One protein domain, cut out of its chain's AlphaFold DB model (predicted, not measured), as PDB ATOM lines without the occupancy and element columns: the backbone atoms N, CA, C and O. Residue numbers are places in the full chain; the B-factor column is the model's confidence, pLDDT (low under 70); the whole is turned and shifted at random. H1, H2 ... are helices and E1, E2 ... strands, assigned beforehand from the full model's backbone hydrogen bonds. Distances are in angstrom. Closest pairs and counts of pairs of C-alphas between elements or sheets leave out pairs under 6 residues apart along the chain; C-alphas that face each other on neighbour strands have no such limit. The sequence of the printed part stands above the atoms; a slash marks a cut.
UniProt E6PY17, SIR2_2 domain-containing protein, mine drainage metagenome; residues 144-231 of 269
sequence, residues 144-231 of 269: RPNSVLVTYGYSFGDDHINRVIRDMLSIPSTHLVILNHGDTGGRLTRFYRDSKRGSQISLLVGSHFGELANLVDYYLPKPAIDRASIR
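What this domain is: This is residues 144 to 231 of the 269 residues of the protein "SIR2_2 domain-containing protein" of mine drainage metagenome (UniProt E6PY17). A small sheet of three parallel strands, E1, E2 and E3, has two helices, H1 and H2, on one side of it; after E3 the short helices H3 and H4 lead into a thin tail, residues 220 to 231, that sticks out from the body and has H5 as its last five residues. The 88 printed residues hold five named helices and three named strands, in the order E1 H1 E2 H2 E3 H3 H4 H5; the sheet runs E1 E2 E3 and the class is mixed, helices and strands. The whole is loose, with a radius of gyration of the C-alphas of 15.2 A and spans of 48 by 32 by 22 A.

Where its parts are: E1, residues 148 to 152, starts at C-alpha 148 (144.470, 173.969, 204.079) and is 13.2 A long. H1, residues 159 to 170, is 16.5 A; E2, 175 to 180, is 16.3 A; H2, 187 to 195, is 12.0 A; E3, 201 to 205, is 12.3 A. H3, 207 to 210, H4, 212 to 219, and H5, 227 to 231, follow; C-alpha 231 is at (155.666, 170.897, 236.147).

How they stand to each other: E1 and E2 are parallel at 8 degrees, with N 151 and O 177 2.9 A apart, within hydrogen-bond range. E2 and E3 are parallel at 10 degrees, with N 202 and O 176 at 2.8 A. E1, H1, E2 and E2, H2, E3 are strand-helix-strand units, parallel neighbour strands joined through a helix, each with a right-handed crossover. H1 and H2 are on the sheet but only graze it. They only just touch, with 3 pairs of C-alphas within 8 A, the closest Arg 166 and Ser 195 at 6.5 A. H3 stands at the sheet's level, at a height of 3.2 A. H3 and H4 touch only at the corner, and only just, with 3 pairs of C-alphas within 8 A; the closest are those of Phe 209 and Leu 215, 6.0 A apart. H4 and H5 are not on the sheet. Every O i to N i+4 pair is within hydrogen-bond range in H1, H2, H4 and H5; H3 is too short for one.

The domain as a whole: The farthest C-alphas, those of Asp 194 and Arg 231, are 49.0 A apart. Residues 220 to 231, of which 227 to 231 belong to H5, stand free; the body without them spans 33 by 28 by 19 A. The printed part has no cut, and no link is long. Residues 222 to 231 have pLDDT under 70.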
ATOM      1  N   ARG A 144     145.163 180.670 198.259       91.19
ATOM      2  CA  ARG A 144     146.495 180.394 197.712       91.19
ATOM      3  C   ARG A 144     146.686 178.900 197.434       91.19
ATOM      4  O   ARG A 144     146.066 178.082 198.114       91.19
ATOM      5  N   PRO A 145     147.543 178.520 196.471       91.31
ATOM      6  CA  PRO A 145     147.840 177.116 196.203       91.31
ATOM      7  C   PRO A 145     148.387 176.390 197.439       91.31
ATOM      8  O   PRO A 145     149.098 176.989 198.246       91.31
ATOM      9  N   ASN A 146     148.105 175.090 197.556       90.25
ATOM     10  CA  ASN A 146     148.588 174.228 198.645       90.25
ATOM     11  C   ASN A 146     148.180 174.719 200.052       90.25
ATOM     12  O   ASN A 146     148.922 174.556 201.026       90.25
ATOM     13  N   SER A 147     147.006 175.348 200.156       90.19
ATOM     14  CA  SER A 147     146.453 175.859 201.412       90.19
ATOM     15  C   SER A 147     145.432 174.894 202.007       90.19
ATOM     16  O   SER A 147     144.596 174.342 201.295       90.19
ATOM     17  N   VAL A 148     145.470 174.735 203.330       93.38
ATOM     18  CA  VAL A 148     144.470 173.969 204.079       93.38
ATOM     19  C   VAL A 148     143.804 174.894 205.083       93.38
ATOM     20  O   VAL A 148     144.485 175.448 205.951       93.38
ATOM     21  N   LEU A 149     142.484 175.030 204.973       95.69
ATOM     22  CA  LEU A 149     141.645 175.730 205.936       95.69
ATOM     23  C   LEU A 149     140.991 174.692 206.839       95.69
ATOM     24  O   LEU A 149     140.392 173.734 206.358       95.69
ATOM     25  N   VAL A 150     141.111 174.887 208.148       95.12
ATOM     26  CA  VAL A 150     140.466 174.036 209.146       95.12
ATOM     27  C   VAL A 150     139.474 174.887 209.919       95.12
ATOM     28  O   VAL A 150     139.866 175.891 210.511       95.12
ATOM     29  N   THR A 151     138.204 174.496 209.905       95.06
ATOM     30  CA  THR A 151     137.152 175.150 210.684       95.06
ATOM     31  C   THR A 151     136.788 174.285 211.884       95.06
ATOM     32  O   THR A 151     136.754 173.060 211.790       95.06
ATOM     33  N   TYR A 152     136.536 174.925 213.024       93.44
ATOM     34  CA  TYR A 152     136.129 174.254 214.254       93.44
ATOM     35  C   TYR A 152     134.957 175.011 214.875       93.44
ATOM     36  O   TYR A 152     135.104 176.176 215.238       93.44
ATOM     37  N   GLY A 153     133.787 174.372 214.937       91.25
ATOM     38  CA  GLY A 153     132.571 174.969 215.504       91.25
ATOM     39  C   GLY A 153     131.976 176.124 214.685       91.25
ATOM     40  O   GLY A 153     131.146 176.872 215.192       91.25
ATOM     41  N   TYR A 154     132.384 176.289 213.423       92.75
ATOM     42  CA  TYR A 154     131.828 177.312 212.539       92.75
ATOM     43  C   TYR A 154     130.515 176.830 211.912       92.75
ATOM     44  O   TYR A 154     130.475 175.801 211.237       92.75
ATOM     45  N   SER A 155     129.439 177.592 212.109       89.81
ATOM     46  CA  SER A 155     128.085 177.230 211.666       89.81
ATOM     47  C   SER A 155     127.812 177.486 210.182       89.81
ATOM     48  O   SER A 155     126.737 177.129 209.701       89.81
ATOM     49  N   PHE A 156     128.744 178.118 209.457       91.12
ATOM     50  CA  PHE A 156     128.527 178.599 208.085       91.12
ATOM     51  C   PHE A 156     127.374 179.608 207.980       91.12
ATOM     52  O   PHE A 156     126.689 179.678 206.964       91.12
ATOM     53  N   GLY A 157     127.158 180.394 209.038       88.69
ATOM     54  CA  GLY A 157     126.160 181.461 209.078       88.69
ATOM     55  C   GLY A 157     126.579 182.790 208.451       88.69
ATOM     56  O   GLY A 157     125.710 183.633 208.291       88.69
ATOM     57  N   ASP A 158     127.856 182.994 208.124       87.88
ATOM     58  CA  ASP A 158     128.357 184.249 207.549       87.88
ATOM     59  C   ASP A 158     128.601 184.085 206.041       87.88
ATOM     60  O   ASP A 158     129.510 183.371 205.602       87.88
ATOM     61  N   ASP A 159     127.789 184.758 205.225       87.94
ATOM     62  CA  ASP A 159     127.862 184.650 203.769       87.94
ATOM     63  C   ASP A 159     129.121 185.271 203.151       87.94
ATOM     64  O   ASP A 159     129.572 184.802 202.096       87.94
ATOM     65  N   HIS A 160     129.727 186.273 203.796       86.75
ATOM     66  CA  HIS A 160     130.975 186.888 203.338       86.75
ATOM     67  C   HIS A 160     132.139 185.915 203.522       86.75
ATOM     68  O   HIS A 160     132.888 185.658 202.576       86.75
ATOM     69  N   ILE A 161     132.247 185.301 204.705       91.69
ATOM     70  CA  ILE A 161     133.241 184.251 204.974       91.69
ATOM     71  C   ILE A 161     133.004 183.060 204.044       91.69
ATOM     72  O   ILE A 161     133.933 182.595 203.383       91.69
ATOM     73  N   ASN A 162     131.756 182.600 203.919       93.38
ATOM     74  CA  ASN A 162     131.407 181.470 203.056       93.38
ATOM     75  C   ASN A 162     131.779 181.724 201.586       93.38
ATOM     76  O   ASN A 162     132.186 180.796 200.887       93.38
ATOM     77  N   ARG A 163     131.650 182.966 201.098       92.38
ATOM     78  CA  ARG A 163     132.064 183.346 199.740       92.38
ATOM     79  C   ARG A 163     133.566 183.175 199.551       92.38
ATOM     80  O   ARG A 163     133.963 182.492 198.617       92.38
ATOM     81  N   VAL A 164     134.371 183.684 200.480       93.75
ATOM     82  CA  VAL A 164     135.832 183.530 200.433       93.75
ATOM     83  C   VAL A 164     136.247 182.055 200.498       93.75
ATOM     84  O   VAL A 164     137.146 181.636 199.776       93.75
ATOM     85  N   ILE A 165     135.570 181.231 201.307       95.19
ATOM     86  CA  ILE A 165     135.843 179.783 201.354       95.19
ATOM     87  C   ILE A 165     135.516 179.120 200.004       95.19
ATOM     88  O   ILE A 165     136.277 178.274 199.536       95.19
ATOM     89  N   ARG A 166     134.421 179.507 199.337       94.88
ATOM     90  CA  ARG A 166     134.108 179.017 197.981       94.88
ATOM     91  C   ARG A 166     135.159 179.452 196.960       94.88
ATOM     92  O   ARG A 166     135.562 178.636 196.132       94.88
ATOM     93  N   ASP A 167     135.642 180.688 197.053       94.44
ATOM     94  CA  ASP A 167     136.711 181.195 196.191       94.44
ATOM     95  C   ASP A 167     138.013 180.411 196.414       94.44
ATOM     96  O   ASP A 167     138.655 179.997 195.451       94.44
ATOM     97  N   MET A 168     138.362 180.095 197.665       95.25
ATOM     98  CA  MET A 168     139.481 179.204 197.990       95.25
ATOM     99  C   MET A 168     139.308 177.824 197.345       95.25
ATOM    100  O   MET A 168     140.250 177.317 196.733       95.25
ATOM    101  N   LEU A 169     138.124 177.215 197.464       95.12
ATOM    102  CA  LEU A 169     137.833 175.895 196.895       95.12
ATOM    103  C   LEU A 169     137.885 175.887 195.366       95.12
ATOM    104  O   LEU A 169     137.999 174.814 194.782       95.12
ATOM    105  N   SER A 170     137.834 177.045 194.696       94.12
ATOM    106  CA  SER A 170     138.019 177.116 193.244       94.12
ATOM    107  C   SER A 170     139.420 176.654 192.811       94.12
ATOM    108  O   SER A 170     139.555 176.042 191.745       94.12
ATOM    109  N   ILE A 171     140.428 176.852 193.669       94.62
ATOM    110  CA  ILE A 171     141.825 176.463 193.461       94.62
ATOM    111  C   ILE A 171     141.968 174.950 193.723       94.62
ATOM    112  O   ILE A 171     141.719 174.512 194.840       94.62
ATOM    113  N   PRO A 172     142.395 174.119 192.755       93.62
ATOM    114  CA  PRO A 172     142.392 172.657 192.916       93.62
ATOM    115  C   PRO A 172     143.295 172.098 194.027       93.62
ATOM    116  O   PRO A 172     143.039 171.012 194.533       93.62
ATOM    117  N   SER A 173     144.362 172.813 194.399       93.31
ATOM    118  CA  SER A 173     145.323 172.377 195.425       93.31
ATOM    119  C   SER A 173     144.954 172.803 196.848       93.31
ATOM    120  O   SER A 173     145.766 172.653 197.762       93.31
ATOM    121  N   THR A 174     143.763 173.372 197.047       94.38
ATOM    122  CA  THR A 174     143.272 173.750 198.372       94.38
ATOM    123  C   THR A 174     142.420 172.650 198.986       94.38
ATOM    124  O   THR A 174     141.780 171.869 198.280       94.38
ATOM    125  N   HIS A 175     142.396 172.604 200.317       95.69
ATOM    126  CA  HIS A 175     141.598 171.638 201.068       95.69
ATOM    127  C   HIS A 175     140.890 172.300 202.248       95.69
ATOM    128  O   HIS A 175     141.472 173.138 202.941       95.69
ATOM    129  N   LEU A 176     139.648 171.904 202.500       95.69
ATOM    130  CA  LEU A 176     138.834 172.367 203.616       95.69
ATOM    131  C   LEU A 176     138.561 171.200 204.563       95.69
ATOM    132  O   LEU A 176     137.956 170.205 204.177       95.69
ATOM    133  N   VAL A 177     138.971 171.329 205.821       95.31
ATOM    134  CA  VAL A 177     138.625 170.381 206.887       95.31
ATOM    135  C   VAL A 177     137.606 171.041 207.800       95.31
ATOM    136  O   VAL A 177     137.874 172.101 208.361       95.31
ATOM    137  N   ILE A 178     136.445 170.418 207.953       93.81
ATOM    138  CA  ILE A 178     135.349 170.935 208.765       93.81
ATOM    139  C   ILE A 178     135.184 170.045 209.985       93.81
ATOM    140  O   ILE A 178     134.814 168.881 209.843       93.81
ATOM    141  N   LEU A 179     135.414 170.608 211.168       93.25
ATOM    142  CA  LEU A 179     135.096 169.990 212.447       93.25
ATOM    143  C   LEU A 179     133.902 170.715 213.055       93.25
ATOM    144  O   LEU A 179     133.961 171.918 213.324       93.25
ATOM    145  N   ASN A 180     132.805 170.001 213.272       91.81
ATOM    146  CA  ASN A 180     131.615 170.607 213.851       91.81
ATOM    147  C   ASN A 180     130.865 169.632 214.760       91.81
ATOM    148  O   ASN A 180     130.809 168.436 214.495       91.81
ATOM    149  N   HIS A 181     130.251 170.142 215.824       89.94
ATOM    150  CA  HIS A 181     129.460 169.311 216.732       89.94
ATOM    151  C   HIS A 181     128.178 168.798 216.064       89.94
ATOM    152  O   HIS A 181     127.770 167.659 216.275       89.94
ATOM    153  N   GLY A 182     127.556 169.618 215.217       87.19
ATOM    154  CA  GLY A 182     126.353 169.257 214.475       87.19
ATOM    155  C   GLY A 182     125.979 170.321 213.449       87.19
ATOM    156  O   GLY A 182     126.586 171.388 213.400       87.19
ATOM    157  N   ASP A 183     124.969 170.040 212.631       82.88
ATOM    158  CA  ASP A 183     124.451 170.978 211.628       82.88
ATOM    159  C   ASP A 183     123.110 171.577 212.065       82.88
ATOM    160  O   ASP A 183     122.045 171.294 211.507       82.88
ATOM    161  N   THR A 184     123.156 172.396 213.114       70.44
ATOM    162  CA  THR A 184     121.973 173.099 213.612       70.44
ATOM    163  C   THR A 184     121.498 174.103 212.556       70.44
ATOM    164  O   THR A 184     122.100 175.157 212.363       70.44
ATOM    165  N   GLY A 185     120.414 173.768 211.850       76.31
ATOM    166  CA  GLY A 185     119.813 174.616 210.815       76.31
ATOM    167  C   GLY A 185     120.185 174.265 209.369       76.31
ATOM    168  O   GLY A 185     119.813 175.009 208.461       76.31
ATOM    169  N   GLY A 186     120.892 173.154 209.125       87.12
ATOM    170  CA  GLY A 186     121.151 172.650 207.768       87.12
ATOM    171  C   GLY A 186     122.111 173.509 206.930       87.12
ATOM    172  O   GLY A 186     122.193 173.333 205.710       87.12
ATOM    173  N   ARG A 187     122.783 174.488 207.550       90.62
ATOM    174  CA  ARG A 187     123.641 175.472 206.870       90.62
ATOM    175  C   ARG A 187     124.924 174.824 206.370       90.62
ATOM    176  O   ARG A 187     125.321 175.074 205.234       90.62
ATOM    177  N   LEU A 188     125.519 173.941 207.170       90.75
ATOM    178  CA  LEU A 188     126.710 173.192 206.782       90.75
ATOM    179  C   LEU A 188     126.399 172.242 205.622       90.75
ATOM    180  O   LEU A 188     127.116 172.233 204.621       90.75
ATOM    181  N   THR A 189     125.298 171.491 205.712       90.06
ATOM    182  CA  THR A 189     124.864 170.581 204.642       90.06
ATOM    183  C   THR A 189     124.585 171.345 203.349       90.06
ATOM    184  O   THR A 189     124.982 170.905 202.268       90.06
ATOM    185  N   ARG A 190     123.944 172.518 203.447       91.56
ATOM    186  CA  ARG A 190     123.715 173.406 202.302       91.56
ATOM    187  C   ARG A 190     125.035 173.868 201.690       91.56
ATOM    188  O   ARG A 190     125.234 173.674 200.497       91.56
ATOM    189  N   PHE A 191     125.952 174.395 202.501       92.00
ATOM    190  CA  PHE A 191     127.266 174.834 202.035       92.00
ATOM    191  C   PHE A 191     128.031 173.711 201.320       92.00
ATOM    192  O   PHE A 191     128.564 173.923 200.229       92.00
ATOM    193  N   TYR A 192     128.053 172.507 201.900       91.19
ATOM    194  CA  TYR A 192     128.726 171.343 201.321       91.19
ATOM    195  C   TYR A 192     128.147 170.970 199.949       91.19
ATOM    196  O   TYR A 192     128.890 170.820 198.976       91.19
ATOM    197  N   ARG A 193     126.815 170.879 199.851       90.06
ATOM    198  CA  ARG A 193     126.116 170.558 198.599       90.06
ATOM    199  C   ARG A 193     126.349 171.619 197.524       90.06
ATOM    200  O   ARG A 193     126.618 171.278 196.373       90.06
ATOM    201  N   ASP A 194     126.271 172.888 197.902       90.44
ATOM    202  CA  ASP A 194     126.374 174.012 196.972       90.44
ATOM    203  C   ASP A 194     127.817 174.209 196.477       90.44
ATOM    204  O   ASP A 194     128.029 174.649 195.347       90.44
ATOM    205  N   SER A 195     128.815 173.816 197.278       87.56
ATOM    206  CA  SER A 195     130.233 173.911 196.911       87.56
ATOM    207  C   SER A 195     130.639 172.956 195.782       87.56
ATOM    208  O   SER A 195     131.618 173.232 195.095       87.56
ATOM    209  N   LYS A 196     129.920 171.837 195.573       84.75
ATOM    210  CA  LYS A 196     130.171 170.827 194.511       84.75
ATOM    211  C   LYS A 196     131.630 170.333 194.401       84.75
ATOM    212  O   LYS A 196     132.058 169.868 193.348       84.75
ATOM    213  N   ARG A 197     132.402 170.426 195.487       87.25
ATOM    214  CA  ARG A 197     133.855 170.170 195.543       87.25
ATOM    215  C   ARG A 197     134.190 169.129 196.612       87.25
ATOM    216  O   ARG A 197     135.111 169.309 197.397       87.25
ATOM    217  N   GLY A 198     133.415 168.043 196.662       86.00
ATOM    218  CA  GLY A 198     133.491 167.045 197.739       86.00
ATOM    219  C   GLY A 198     134.879 166.421 197.933       86.00
ATOM    220  O   GLY A 198     135.256 166.137 199.060       86.00
ATOM    221  N   SER A 199     135.684 166.287 196.874       92.06
ATOM    222  CA  SER A 199     137.064 165.781 196.974       92.06
ATOM    223  C   SER A 199     138.017 166.708 197.740       92.06
ATOM    224  O   SER A 199     139.018 166.237 198.272       92.06
ATOM    225  N   GLN A 200     137.708 168.006 197.810       94.69
ATOM    226  CA  GLN A 200     138.493 169.025 198.513       94.69
ATOM    227  C   GLN A 200     137.954 169.311 199.924       94.69
ATOM    228  O   GLN A 200     138.442 170.224 200.589       94.69
ATOM    229  N   ILE A 201     136.921 168.590 200.379       95.31
ATOM    230  CA  ILE A 201     136.270 168.834 201.668       95.31
ATOM    231  C   ILE A 201     136.294 167.557 202.510       95.31
ATOM    232  O   ILE A 201     135.701 166.545 202.148       95.31
ATOM    233  N   SER A 202     136.927 167.620 203.680       94.25
ATOM    234  CA  SER A 202     136.827 166.590 204.715       94.25
ATOM    235  C   SER A 202     135.842 167.031 205.789       94.25
ATOM    236  O   SER A 202     136.027 168.075 206.411       94.25
ATOM    237  N   LEU A 203     134.807 166.224 206.018       92.06
ATOM    238  CA  LEU A 203     133.736 166.517 206.965       92.06
ATOM    239  C   LEU A 203     133.851 165.613 208.201       92.06
ATOM    240  O   LEU A 203     133.736 164.395 208.091       92.06
ATOM    241  N   LEU A 204     134.063 166.216 209.371       91.00
ATOM    242  CA  LEU A 204     134.145 165.561 210.677       91.00
ATOM    243  C   LEU A 204     133.050 166.149 211.576       91.00
ATOM    244  O   LEU A 204     133.237 167.185 212.214       91.00
ATOM    245  N   VAL A 205     131.871 165.521 211.572       89.38
ATOM    246  CA  VAL A 205     130.685 166.026 212.281       89.38
ATOM    247  C   VAL A 205     130.230 165.041 213.349       89.38
ATOM    248  O   VAL A 205     130.187 163.838 213.110       89.38
ATOM    249  N   GLY A 206     129.868 165.566 214.518       88.19
ATOM    250  CA  GLY A 206     129.329 164.809 215.647       88.19
ATOM    251  C   GLY A 206     129.997 165.194 216.964       88.19
ATOM    252  O   GLY A 206     131.042 165.843 216.968       88.19
ATOM    253  N   SER A 207     129.421 164.763 218.089       85.81
ATOM    254  CA  SER A 207     129.943 165.066 219.433       85.81
ATOM    255  C   SER A 207     131.396 164.629 219.613       85.81
ATOM    256  O   SER A 207     132.203 165.364 220.172       85.81
ATOM    257  N   HIS A 208     131.778 163.489 219.035       85.81
ATOM    258  CA  HIS A 208     133.144 162.980 219.141       85.81
ATOM    259  C   HIS A 208     134.206 163.925 218.545       85.81
ATOM    260  O   HIS A 208     135.270 164.093 219.131       85.81
ATOM    261  N   PHE A 209     133.908 164.578 217.416       83.38
ATOM    262  CA  PHE A 209     134.825 165.520 216.756       83.38
ATOM    263  C   PHE A 209     134.579 166.982 217.147       83.38
ATOM    264  O   PHE A 209     135.470 167.822 217.023       83.38
ATOM    265  N   GLY A 210     133.360 167.301 217.581       82.75
ATOM    266  CA  GLY A 210     132.944 168.646 217.952       82.75
ATOM    267  C   GLY A 210     133.258 169.018 219.395       82.75
ATOM    268  O   GLY A 210     133.402 170.202 219.683       82.75
ATOM    269  N   GLU A 211     133.401 168.054 220.302       87.81
ATOM    270  CA  GLU A 211     133.784 168.324 221.687       87.81
ATOM    271  C   GLU A 211     135.283 168.610 221.805       87.81
ATOM    272  O   GLU A 211     136.128 167.815 221.390       87.81
ATOM    273  N   LEU A 212     135.618 169.748 222.420       86.19
ATOM    274  CA  LEU A 212     137.007 170.190 222.540       86.19
ATOM    275  C   LEU A 212     137.854 169.209 223.355       86.19
ATOM    276  O   LEU A 212     139.007 168.987 223.002       86.19
ATOM    277  N   ALA A 213     137.286 168.609 224.406       87.12
ATOM    278  CA  ALA A 213     137.974 167.614 225.229       87.12
ATOM    279  C   ALA A 213     138.411 166.407 224.386       87.12
ATOM    280  O   ALA A 213     139.597 166.108 224.311       87.12
ATOM    281  N   ASN A 214     137.480 165.805 223.638       87.56
ATOM    282  CA  ASN A 214     137.787 164.672 222.765       87.56
ATOM    283  C   ASN A 214     138.809 165.042 221.683       87.56
ATOM    284  O   ASN A 214     139.726 164.272 221.397       87.56
ATOM    285  N   LEU A 215     138.685 166.239 221.099       85.75
ATOM    286  CA  LEU A 215     139.649 166.726 220.119       85.75
ATOM    287  C   LEU A 215     141.061 166.810 220.717       85.75
ATOM    288  O   LEU A 215     142.023 166.370 220.088       85.75
ATOM    289  N   VAL A 216     141.189 167.363 221.924       84.88
ATOM    290  CA  VAL A 216     142.470 167.521 222.623       84.88
ATOM    291  C   VAL A 216     143.057 166.171 223.030       84.88
ATOM    292  O   VAL A 216     144.238 165.939 222.782       84.88
ATOM    293  N   ASP A 217     142.245 165.284 223.599       84.81
ATOM    294  CA  ASP A 217     142.722 164.038 224.201       84.81
ATOM    295  C   ASP A 217     143.081 162.967 223.162       84.81
ATOM    296  O   ASP A 217     144.039 162.214 223.359       84.81
ATOM    297  N   TYR A 218     142.344 162.904 222.045       84.12
ATOM    298  CA  TYR A 218     142.464 161.805 221.077       84.12
ATOM    299  C   TYR A 218     143.067 162.202 219.726       84.12
ATOM    300  O   TYR A 218     143.644 161.347 219.053       84.12
ATOM    301  N   TYR A 219     142.948 163.466 219.308       82.25
ATOM    302  CA  TYR A 219     143.279 163.874 217.936       82.25
ATOM    303  C   TYR A 219     144.430 164.867 217.837       82.25
ATOM    304  O   TYR A 219     145.142 164.877 216.827       82.25
ATOM    305  N   LEU A 220     144.622 165.722 218.844       78.44
ATOM    306  CA  LEU A 220     145.726 166.667 218.816       78.44
ATOM    307  C   LEU A 220     147.050 165.962 219.135       78.44
ATOM    308  O   LEU A 220     147.130 165.159 220.067       78.44
ATOM    309  N   PRO A 221     148.122 166.266 218.383       70.38
ATOM    310  CA  PRO A 221     149.437 165.746 218.708       70.38
ATOM    311  C   PRO A 221     149.827 166.234 220.101       70.38
ATOM    312  O   PRO A 221     149.718 167.428 220.401       70.38
ATOM    313  N   LYS A 222     150.304 165.313 220.947       61.72
ATOM    314  CA  LYS A 222     150.844 165.680 222.257       61.72
ATOM    315  C   LYS A 222     151.936 166.736 222.053       61.72
ATOM    316  O   LYS A 222     152.790 166.538 221.181       61.72
ATOM    317  N   PRO A 223     151.924 167.851 222.806       57.22
ATOM    318  CA  PRO A 223     152.970 168.854 222.697       57.22
ATOM    319  C   PRO A 223     154.328 168.172 222.863       57.22
ATOM    320  O   PRO A 223     154.540 167.455 223.840       57.22
ATOM    321  N   ALA A 224     155.258 168.397 221.932       52.25
ATOM    322  CA  ALA A 224     156.609 167.836 222.032       52.25
ATOM    323  C   ALA A 224     157.318 168.262 223.336       52.25
ATOM    324  O   ALA A 224     158.241 167.593 223.793       52.25
ATOM    325  N   ILE A 225     156.862 169.361 223.952       54.00
ATOM    326  CA  ILE A 225     157.293 169.832 225.264       54.00
ATOM    327  C   ILE A 225     156.056 170.241 226.064       54.00
ATOM    328  O   ILE A 225     155.634 171.397 226.049       54.00
ATOM    329  N   ASP A 226     155.474 169.298 226.792       56.56
ATOM    330  CA  ASP A 226     154.412 169.606 227.745       56.56
ATOM    331  C   ASP A 226     155.011 170.071 229.081       56.56
ATOM    332  O   ASP A 226     155.111 169.323 230.055       56.56
ATOM    333  N   ARG A 227     155.465 171.333 229.124       55.81
ATOM    334  CA  ARG A 227     156.009 171.939 230.354       55.81
ATOM    335  C   ARG A 227     154.985 171.961 231.487       55.81
ATOM    336  O   ARG A 227     155.392 171.934 232.644       55.81
ATOM    337  N   ALA A 228     153.689 172.013 231.174       53.91
ATOM    338  CA  ALA A 228     152.628 171.997 232.172       53.91
ATOM    339  C   ALA A 228     152.517 170.613 232.822       53.91
ATOM    340  O   ALA A 228     152.548 170.530 234.048       53.91
ATOM    341  N   SER A 229     152.515 169.532 232.034       60.41
ATOM    342  CA  SER A 229     152.556 168.164 232.568       60.41
ATOM    343  C   SER A 229     153.870 167.844 233.268       60.41
ATOM    344  O   SER A 229     153.849 167.182 234.302       60.41
ATOM    345  N   ILE A 230     155.008 168.346 232.777       64.50
ATOM    346  CA  ILE A 230     156.300 168.198 233.469       64.50
ATOM    347  C   ILE A 230     156.238 168.885 234.837       64.50
ATOM    348  O   ILE A 230     156.541 168.261 235.851       64.50
ATOM    349  N   ARG A 231     155.763 170.133 234.897       63.31
ATOM    350  CA  ARG A 231     155.666 170.897 236.147       63.31
ATOM    351  C   ARG A 231     154.614 170.329 237.099       63.31
ATOM    352  O   ARG A 231     154.822 170.323 238.306       63.31
TER     353      ARG A 231